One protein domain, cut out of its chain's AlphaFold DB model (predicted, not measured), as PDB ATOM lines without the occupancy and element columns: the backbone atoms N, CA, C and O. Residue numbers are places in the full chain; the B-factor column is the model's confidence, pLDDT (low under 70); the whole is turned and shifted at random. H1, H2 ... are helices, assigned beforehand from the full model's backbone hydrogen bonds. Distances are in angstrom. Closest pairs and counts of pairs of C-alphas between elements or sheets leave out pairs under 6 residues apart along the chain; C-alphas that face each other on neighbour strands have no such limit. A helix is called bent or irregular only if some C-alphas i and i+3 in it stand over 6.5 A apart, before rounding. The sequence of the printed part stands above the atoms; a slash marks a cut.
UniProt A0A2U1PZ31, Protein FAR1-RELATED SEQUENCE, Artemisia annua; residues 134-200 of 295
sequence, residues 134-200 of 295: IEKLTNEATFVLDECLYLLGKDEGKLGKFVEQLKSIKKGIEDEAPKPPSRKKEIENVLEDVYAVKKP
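AT A GLANCE: This is residues 134 to 200 of the 295 residues of the protein "Protein FAR1-RELATED SEQUENCE" of Artemisia annua (UniProt A0A2U1PZ31). Two long helices, H1 and H2, make a narrow V that is joined at its point by a tight turn, and a shorter helix, H3, sits beyond the open end of the V, apart from both. The arms of the V meet near their joined ends alone, and H3 with the link before it adds to the long axis. The printed part has 67 residues with three named helices, in the order H1, H2, H3, and no named strand; the class is all helix. It is extended, with a radius of gyration of the C-alphas of 19.0 A, and the C-alphas span 57 by 23 by 18 A.

HOW THE PARTS SIT: H1, residues 134 to 152, runs first, and its residues 134 to 144 stand free. A tight link of 3 residues joins it to H2, residues 156 to 176. H1 and H2 only just touch, with 3 pairs of C-alphas within 8 A, and they touch only at the corner by their link. The closest C-alphas of the two are those of Leu 152 and Leu 159, 5.6 A apart. H1 touches H2 with residues 149 to 152 alone, and H2 touches H1 with residues 158 to 159 alone. Their lines stand at a shallow tilt of 24 degrees, and they run opposite ways. Their centres are 14.7 A apart. Residues 167 to 180, of which 167 to 176 belong to H2, stand free. A short link of 6 residues leads from H2 to H3, residues 183 to 195. H3 touches no helix: it is apart from H1 and apart from H2. In H1, H2 and H3 every O i to N i+4 pair of the backbone is within hydrogen-bond range.

IN THESE COORDINATES: H1 begins at Ile 134, with its C-alpha at (117.283, 179.534, 144.949), and is 26.9 A long from first to last C-alpha. H2, the longest helix with 21 residues, runs 30.5 A from the C-alpha of Glu 156 at (143.007, 185.467, 126.753) to that of Glu 176. H3 has 13 residues and is 18.0 A long, and it ends at Tyr 195 with its C-alpha at (118.786, 181.318, 174.091). No helix is bent or irregular.

THE WHOLE: The two C-alphas farthest apart are those of Lys 154 and Pro 200, 57.6 A. The C-alphas of Ile 134 and Pro 200, the first and last printed residues, are 37.4 A apart. The printed part has no cut, and neither link is long. The mean pLDDT of the printed part is 79.2. It is under 70 at residues 178 to 194, 197 and 199 to 200, and H3 has a mean of 64.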
ATOM      1  N   ILE A 134     115.941 178.925 144.938       80.06
ATOM      2  CA  ILE A 134     117.283 179.534 144.949       80.06
ATOM      3  C   ILE A 134     118.331 178.541 144.437       80.06
ATOM      4  O   ILE A 134     119.221 178.922 143.680       80.06
ATOM      5  N   GLU A 135     118.218 177.264 144.807       78.00
ATOM      6  CA  GLU A 135     119.120 176.208 144.333       78.00
ATOM      7  C   GLU A 135     119.053 176.060 142.803       78.00
ATOM      8  O   GLU A 135     120.094 175.977 142.151       78.00
ATOM      9  N   LYS A 136     117.849 176.103 142.212       82.19
ATOM     10  CA  LYS A 136     117.670 176.081 140.750       82.19
ATOM     11  C   LYS A 136     118.352 177.271 140.072       82.19
ATOM     12  O   LYS A 136     119.161 177.053 139.176       82.19
ATOM     13  N   LEU A 137     118.092 178.489 140.552       84.94
ATOM     14  CA  LEU A 137     118.701 179.710 140.013       84.94
ATOM     15  C   LEU A 137     120.229 179.708 140.156       84.94
ATOM     16  O   LEU A 137     120.941 180.129 139.252       84.94
ATOM     17  N   THR A 138     120.743 179.194 141.275       81.88
ATOM     18  CA  THR A 138     122.191 179.082 141.506       81.88
ATOM     19  C   THR A 138     122.819 178.120 140.505       81.88
ATOM     20  O   THR A 138     123.841 178.437 139.902       81.88
ATOM     21  N   ASN A 139     122.198 176.959 140.293       79.56
ATOM     22  CA  ASN A 139     122.695 175.975 139.337       79.56
ATOM     23  C   ASN A 139     122.668 176.514 137.902       79.56
ATOM     24  O   ASN A 139     123.656 176.369 137.187       79.56
ATOM     25  N   GLU A 140     121.586 177.180 137.506       86.44
ATOM     26  CA  GLU A 140     121.462 177.811 136.190       86.44
ATOM     27  C   GLU A 140     122.529 178.893 135.975       86.44
ATOM     28  O   GLU A 140     123.261 178.849 134.988       86.44
ATOM     29  N   ALA A 141     122.722 179.790 136.948       87.94
ATOM     30  CA  ALA A 141     123.774 180.801 136.888       87.94
ATOM     31  C   ALA A 141     125.173 180.175 136.769       87.94
ATOM     32  O   ALA A 141     125.995 180.634 135.977       87.94
ATOM     33  N   THR A 142     125.451 179.101 137.520       83.81
ATOM     34  CA  THR A 142     126.739 178.397 137.405       83.81
ATOM     35  C   THR A 142     126.919 177.725 136.051       83.81
ATOM     36  O   THR A 142     128.023 177.749 135.524       83.81
ATOM     37  N   PHE A 143     125.856 177.160 135.473       87.75
ATOM     38  CA  PHE A 143     125.909 176.527 134.159       87.75
ATOM     39  C   PHE A 143     126.261 177.541 133.069       87.75
ATOM     40  O   PHE A 143     127.196 177.315 132.308       87.75
ATOM     41  N   VAL A 144     125.585 178.694 133.059       89.44
ATOM     42  CA  VAL A 144     125.863 179.776 132.101       89.44
ATOM     43  C   VAL A 144     127.302 180.280 132.234       89.44
ATOM     44  O   VAL A 144     127.971 180.525 131.231       89.44
ATOM     45  N   LEU A 145     127.806 180.417 133.466       89.31
ATOM     46  CA  LEU A 145     129.201 180.800 133.700       89.31
ATOM     47  C   LEU A 145     130.180 179.751 133.161       89.31
ATOM     48  O   LEU A 145     131.129 180.119 132.471       89.31
ATOM     49  N   ASP A 146     129.944 178.471 133.454       82.00
ATOM     50  CA  ASP A 146     130.788 177.365 132.995       82.00
ATOM     51  C   ASP A 146     130.807 177.291 131.448       82.00
ATOM     52  O   ASP A 146     131.874 177.138 130.848       82.00
ATOM     53  N   GLU A 147     129.663 177.494 130.786       87.88
ATOM     54  CA  GLU A 147     129.549 177.546 129.319       87.88
ATOM     55  C   GLU A 147     130.303 178.744 128.717       87.88
ATOM     56  O   GLU A 147     131.054 178.598 127.748       87.88
ATOM     57  N   CYS A 148     130.184 179.928 129.328       87.44
ATOM     58  CA  CYS A 148     130.949 181.105 128.910       87.44
ATOM     59  C   CYS A 148     132.461 180.867 129.022       87.44
ATOM     60  O   CYS A 148     133.214 181.255 128.128       87.44
ATOM     61  N   LEU A 149     132.915 180.212 130.096       88.31
ATOM     62  CA  LEU A 149     134.326 179.864 130.274       88.31
ATOM     63  C   LEU A 149     134.802 178.854 129.223       88.31
ATOM     64  O   LEU A 149     135.912 178.998 128.716       88.31
ATOM     65  N   TYR A 150     133.964 177.885 128.847       85.31
ATOM     66  CA  TYR A 150     134.275 176.935 127.778       85.31
ATOM     67  C   TYR A 150     134.451 177.628 126.416       85.31
ATOM     68  O   TYR A 150     135.433 177.380 125.715       85.31
ATOM     69  N   LEU A 151     133.545 178.548 126.058       86.75
ATOM     70  CA  LEU A 151     133.597 179.274 124.781       86.75
ATOM     71  C   LEU A 151     134.755 180.279 124.708       86.75
ATOM     72  O   LEU A 151     135.356 180.466 123.649       86.75
ATOM     73  N   LEU A 152     135.065 180.943 125.826       88.19
ATOM     74  CA  LEU A 152     136.080 181.997 125.886       88.19
ATOM     75  C   LEU A 152     137.476 181.488 126.265       88.19
ATOM     76  O   LEU A 152     138.445 182.223 126.092       88.19
ATOM     77  N   GLY A 153     137.604 180.247 126.744       80.19
ATOM     78  CA  GLY A 153     138.836 179.715 127.336       80.19
ATOM     79  C   GLY A 153     140.061 179.686 126.415       80.19
ATOM     80  O   GLY A 153     141.182 179.611 126.905       80.19
ATOM     81  N   LYS A 154     139.872 179.789 125.093       85.19
ATOM     82  CA  LYS A 154     140.964 179.817 124.101       85.19
ATOM     83  C   LYS A 154     141.496 181.227 123.794       85.19
ATOM     84  O   LYS A 154     142.516 181.345 123.124       85.19
ATOM     85  N   ASP A 155     140.811 182.289 124.228       89.31
ATOM     86  CA  ASP A 155     141.141 183.686 123.905       89.31
ATOM     87  C   ASP A 155     141.339 184.507 125.188       89.31
ATOM     88  O   ASP A 155     140.381 184.954 125.824       89.31
ATOM     89  N   GLU A 156     142.603 184.735 125.546       89.06
ATOM     90  CA  GLU A 156     143.007 185.467 126.753       89.06
ATOM     91  C   GLU A 156     142.421 186.889 126.807       89.06
ATOM     92  O   GLU A 156     141.978 187.353 127.859       89.06
ATOM     93  N   GLY A 157     142.353 187.582 125.666       91.00
ATOM     94  CA  GLY A 157     141.861 188.957 125.602       91.00
ATOM     95  C   GLY A 157     140.354 189.048 125.836       91.00
ATOM     96  O   GLY A 157     139.882 189.940 126.551       91.00
ATOM     97  N   LYS A 158     139.579 188.126 125.252       90.06
ATOM     98  CA  LYS A 158     138.130 188.045 125.502       90.06
ATOM     99  C   LYS A 158     137.828 187.555 126.915       90.06
ATOM    100  O   LYS A 158     136.946 188.123 127.560       90.06
ATOM    101  N   LEU A 159     138.585 186.578 127.416       91.88
ATOM    102  CA  LEU A 159     138.452 186.094 128.789       91.88
ATOM    103  C   LEU A 159     138.756 187.208 129.802       91.88
ATOM    104  O   LEU A 159     137.997 187.398 130.749       91.88
ATOM    105  N   GLY A 160     139.789 188.019 129.556       90.25
ATOM    106  CA  GLY A 160     140.104 189.193 130.372       90.25
ATOM    107  C   GLY A 160     138.953 190.205 130.426       90.25
ATOM    108  O   GLY A 160     138.573 190.653 131.509       90.25
ATOM    109  N   LYS A 161     138.326 190.516 129.279       94.06
ATOM    110  CA  LYS A 161     137.134 191.387 129.229       94.06
ATOM    111  C   LYS A 161     135.957 190.798 130.010       94.06
ATOM    112  O   LYS A 161     135.291 191.530 130.740       94.06
ATOM    113  N   PHE A 162     135.730 189.490 129.894       93.88
ATOM    114  CA  PHE A 162     134.668 188.791 130.618       93.88
ATOM    115  C   PHE A 162     134.888 188.817 132.135       93.88
ATOM    116  O   PHE A 162     133.966 189.102 132.899       93.88
ATOM    117  N   VAL A 163     136.128 188.625 132.591       93.12
ATOM    118  CA  VAL A 163     136.485 188.749 134.012       93.12
ATOM    119  C   VAL A 163     136.212 190.162 134.539       93.12
ATOM    120  O   VAL A 163     135.678 190.305 135.640       93.12
ATOM    121  N   GLU A 164     136.528 191.211 133.776       95.06
ATOM    122  CA  GLU A 164     136.206 192.589 134.178       95.06
ATOM    123  C   GLU A 164     134.689 192.835 134.260       95.06
ATOM    124  O   GLU A 164     134.217 193.479 135.202       95.06
ATOM    125  N   GLN A 165     133.900 192.251 133.351       94.12
ATOM    126  CA  GLN A 165     132.434 192.283 133.437       94.12
ATOM    127  C   GLN A 165     131.927 191.590 134.710       94.12
ATOM    128  O   GLN A 165     131.113 192.165 135.437       94.12
ATOM    129  N   LEU A 166     132.454 190.407 135.044       93.44
ATOM    130  CA  LEU A 166     132.098 189.692 136.275       93.44
ATOM    131  C   LEU A 166     132.472 190.479 137.537       93.44
ATOM    132  O   LEU A 166     131.694 190.513 138.491       93.44
ATOM    133  N   LYS A 167     133.626 191.160 137.550       92.88
ATOM    134  CA  LYS A 167     134.013 192.053 138.658       92.88
ATOM    135  C   LYS A 167     133.044 193.226 138.808       92.88
ATOM    136  O   LYS A 167     132.705 193.579 139.938       92.88
ATOM    137  N   SER A 168     132.584 193.807 137.700       93.94
ATOM    138  CA  SER A 168     131.589 194.886 137.721       93.94
ATOM    139  C   SER A 168     130.249 194.406 138.287       93.94
ATOM    140  O   SER A 168     129.683 195.067 139.155       93.94
ATOM    141  N   ILE A 169     129.778 193.230 137.855       92.00
ATOM    142  CA  ILE A 169     128.551 192.603 138.374       92.00
ATOM    143  C   ILE A 169     128.690 192.322 139.876       92.00
ATOM    144  O   ILE A 169     127.826 192.703 140.661       92.00
ATOM    145  N   LYS A 170     129.813 191.724 140.297       89.88
ATOM    146  CA  LYS A 170     130.108 191.451 141.711       89.88
ATOM    147  C   LYS A 170     130.056 192.715 142.562       89.88
ATOM    148  O   LYS A 170     129.502 192.678 143.654       89.88
ATOM    149  N   LYS A 171     130.615 193.822 142.069       89.50
ATOM    150  CA  LYS A 171     130.600 195.101 142.782       89.50
ATOM    151  C   LYS A 171     129.175 195.641 142.950       89.50
ATOM    152  O   LYS A 171     128.830 196.038 144.053       89.50
ATOM    153  N   GLY A 172     128.346 195.570 141.904       87.38
ATOM    154  CA  GLY A 172     126.927 195.937 141.997       87.38
ATOM    155  C   GLY A 172     126.172 195.111 143.047       87.38
ATOM    156  O   GLY A 172     125.444 195.664 143.863       87.38
ATOM    157  N   ILE A 173     126.433 193.801 143.105       87.12
ATOM    158  CA  ILE A 173     125.835 192.912 144.116       87.12
ATOM    159  C   ILE A 173     126.347 193.238 145.526       87.12
ATOM    160  O   ILE A 173     125.580 193.183 146.478       87.12
ATOM    161  N   GLU A 174     127.631 193.569 145.693       82.75
ATOM    162  CA  GLU A 174     128.202 193.951 146.996       82.75
ATOM    163  C   GLU A 174     127.642 195.271 147.543       82.75
ATOM    164  O   GLU A 174     127.637 195.460 148.761       82.75
ATOM    165  N   ASP A 175     127.191 196.167 146.662       77.38
ATOM    166  CA  ASP A 175     126.570 197.436 147.038       77.38
ATOM    167  C   ASP A 175     125.088 197.249 147.439       77.38
ATOM    168  O   ASP A 175     124.596 197.962 148.317       77.38
ATOM    169  N   GLU A 176     124.388 196.261 146.864       76.94
ATOM    170  CA  GLU A 176     122.984 195.935 147.176       76.94
ATOM    171  C   GLU A 176     122.823 194.927 148.327       76.94
ATOM    172  O   GLU A 176     121.886 195.018 149.125       76.94
ATOM    173  N   ALA A 177     123.731 193.955 148.439       71.69
ATOM    174  CA  ALA A 177     123.679 192.930 149.467       71.69
ATOM    175  C   ALA A 177     124.377 193.420 150.749       71.69
ATOM    176  O   ALA A 177     125.550 193.808 150.712       71.69
ATOM    177  N   PRO A 178     123.725 193.353 151.926       63.56
ATOM    178  CA  PRO A 178     124.410 193.642 153.174       63.56
ATOM    179  C   PRO A 178     125.602 192.696 153.314       63.56
ATOM    180  O   PRO A 178     125.457 191.477 153.195       63.56
ATOM    181  N   LYS A 179     126.793 193.255 153.582       62.06
ATOM    182  CA  LYS A 179     127.989 192.455 153.878       62.06
ATOM    183  C   LYS A 179     127.603 191.393 154.908       62.06
ATOM    184  O   LYS A 179     127.098 191.779 155.969       62.06
ATOM    185  N   PRO A 180     127.832 190.096 154.626       58.31
ATOM    186  CA  PRO A 180     127.451 189.048 155.553       58.31
ATOM    187  C   PRO A 180     128.062 189.380 156.917       58.31
ATOM    188  O   PRO A 180     129.231 189.798 156.976       58.31
ATOM    189  N   PRO A 181     127.282 189.287 158.010       54.44
ATOM    190  CA  PRO A 181     127.802 189.588 159.329       54.44
ATOM    191  C   PRO A 181     129.062 188.754 159.534       54.44
ATOM    192  O   PRO A 181     129.122 187.583 159.167       54.44
ATOM    193  N   SER A 182     130.111 189.370 160.086       58.09
ATOM    194  CA  SER A 182     131.310 188.625 160.469       58.09
ATOM    195  C   SER A 182     130.878 187.356 161.202       58.09
ATOM    196  O   SER A 182     130.056 187.455 162.109       58.09
ATOM    197  N   ARG A 183     131.455 186.196 160.867       57.22
ATOM    198  CA  ARG A 183     131.142 184.900 161.504       57.22
ATOM    199  C   ARG A 183     131.073 184.980 163.042       57.22
ATOM    200  O   ARG A 183     130.343 184.233 163.674       57.22
ATOM    201  N   LYS A 184     131.816 185.910 163.662       60.00
ATOM    202  CA  LYS A 184     131.726 186.206 165.103       60.00
ATOM    203  C   LYS A 184     130.387 186.824 165.531       60.00
ATOM    204  O   LYS A 184     129.855 186.392 166.542       60.00
ATOM    205  N   LYS A 185     129.878 187.813 164.788       61.38
ATOM    206  CA  LYS A 185     128.568 188.445 165.021       61.38
ATOM    207  C   LYS A 185     127.422 187.485 164.720       61.38
ATOM    208  O   LYS A 185     126.453 187.474 165.452       61.38
ATOM    209  N   GLU A 186     127.552 186.655 163.689       62.00
ATOM    210  CA  GLU A 186     126.542 185.647 163.352       62.00
ATOM    211  C   GLU A 186     126.352 184.632 164.491       62.00
ATOM    212  O   GLU A 186     125.235 184.408 164.938       62.00
ATOM    213  N   ILE A 187     127.447 184.097 165.047       62.09
ATOM    214  CA  ILE A 187     127.389 183.190 166.207       62.09
ATOM    215  C   ILE A 187     126.818 183.894 167.451       62.09
ATOM    216  O   ILE A 187     126.109 183.273 168.236       62.09
ATOM    217  N   GLU A 188     127.139 185.173 167.651       61.00
ATOM    218  CA  GLU A 188     126.645 185.977 168.777       61.00
ATOM    219  C   GLU A 188     125.136 186.238 168.667       61.00
ATOM    220  O   GLU A 188     124.419 186.013 169.637       61.00
ATOM    221  N   ASN A 189     124.655 186.580 167.470       62.12
ATOM    222  CA  ASN A 189     123.235 186.762 167.179       62.12
ATOM    223  C   ASN A 189     122.457 185.447 167.330       62.12
ATOM    224  O   ASN A 189     121.414 185.431 167.964       62.12
ATOM    225  N   VAL A 190     122.991 184.322 166.838       67.31
ATOM    226  CA  VAL A 190     122.349 183.002 166.998       67.31
ATOM    227  C   VAL A 190     122.239 182.603 168.474       67.31
ATOM    228  O   VAL A 190     121.241 182.013 168.883       67.31
ATOM    229  N   LEU A 191     123.243 182.922 169.299       64.38
ATOM    230  CA  LEU A 191     123.177 182.674 170.741       64.38
ATOM    231  C   LEU A 191     122.112 183.543 171.426       64.38
ATOM    232  O   LEU A 191     121.417 183.051 172.314       64.38
ATOM    233  N   GLU A 192     121.967 184.803 171.012       66.12
ATOM    234  CA  GLU A 192     120.918 185.694 171.517       66.12
ATOM    235  C   GLU A 192     119.519 185.274 171.044       66.12
ATOM    236  O   GLU A 192     118.607 185.251 171.864       66.12
ATOM    237  N   ASP A 193     119.352 184.855 169.788       67.31
ATOM    238  CA  ASP A 193     118.053 184.462 169.226       67.31
ATOM    239  C   ASP A 193     117.552 183.122 169.786       67.31
ATOM    240  O   ASP A 193     116.379 182.984 170.128       67.31
ATOM    241  N   VAL A 194     118.435 182.124 169.914       69.75
ATOM    242  CA  VAL A 194     118.047 180.777 170.373       69.75
ATOM    243  C   VAL A 194     117.896 180.718 171.891       69.75
ATOM    244  O   VAL A 194     117.022 180.015 172.395       69.75
ATOM    245  N   TYR A 195     118.749 181.428 172.633       70.69
ATOM    246  CA  TYR A 195     118.786 181.318 174.091       70.69
ATOM    247  C   TYR A 195     118.261 182.560 174.820       70.69
ATOM    248  O   TYR A 195     118.146 182.511 176.042       70.69
ATOM    249  N   ALA A 196     117.944 183.663 174.126       72.75
ATOM    250  CA  ALA A 196     117.580 184.953 174.733       72.75
ATOM    251  C   ALA A 196     118.604 185.446 175.779       72.75
ATOM    252  O   ALA A 196     118.286 186.242 176.667       72.75
ATOM    253  N   VAL A 197     119.852 184.969 175.695       68.50
ATOM    254  CA  VAL A 197     120.925 185.314 176.630       68.50
ATOM    255  C   VAL A 197     121.890 186.264 175.942       68.50
ATOM    256  O   VAL A 197     122.690 185.855 175.104       68.50
ATOM    257  N   LYS A 198     121.881 187.526 176.380       71.12
ATOM    258  CA  LYS A 198     122.937 188.477 176.026       71.12
ATOM    259  C   LYS A 198     124.263 187.989 176.579       71.12
ATOM    260  O   LYS A 198     124.378 187.659 177.766       71.12
ATOM    261  N   LYS A 199     125.287 187.977 175.732       65.12
ATOM    262  CA  LYS A 199     126.634 187.607 176.158       65.12
ATOM    263  C   LYS A 199     127.103 188.556 177.272       65.12
ATOM    264  O   LYS A 199     127.102 189.772 177.083       65.12
ATOM    265  N   PRO A 200     127.540 188.037 178.430       68.50
ATOM    266  CA  PRO A 200     128.020 188.891 179.506       68.50
ATOM    267  C   PRO A 200     129.332 189.576 179.098       68.50
ATOM    268  O   PRO A 200     130.259 188.916 178.628       68.50
TER     269      PRO A 200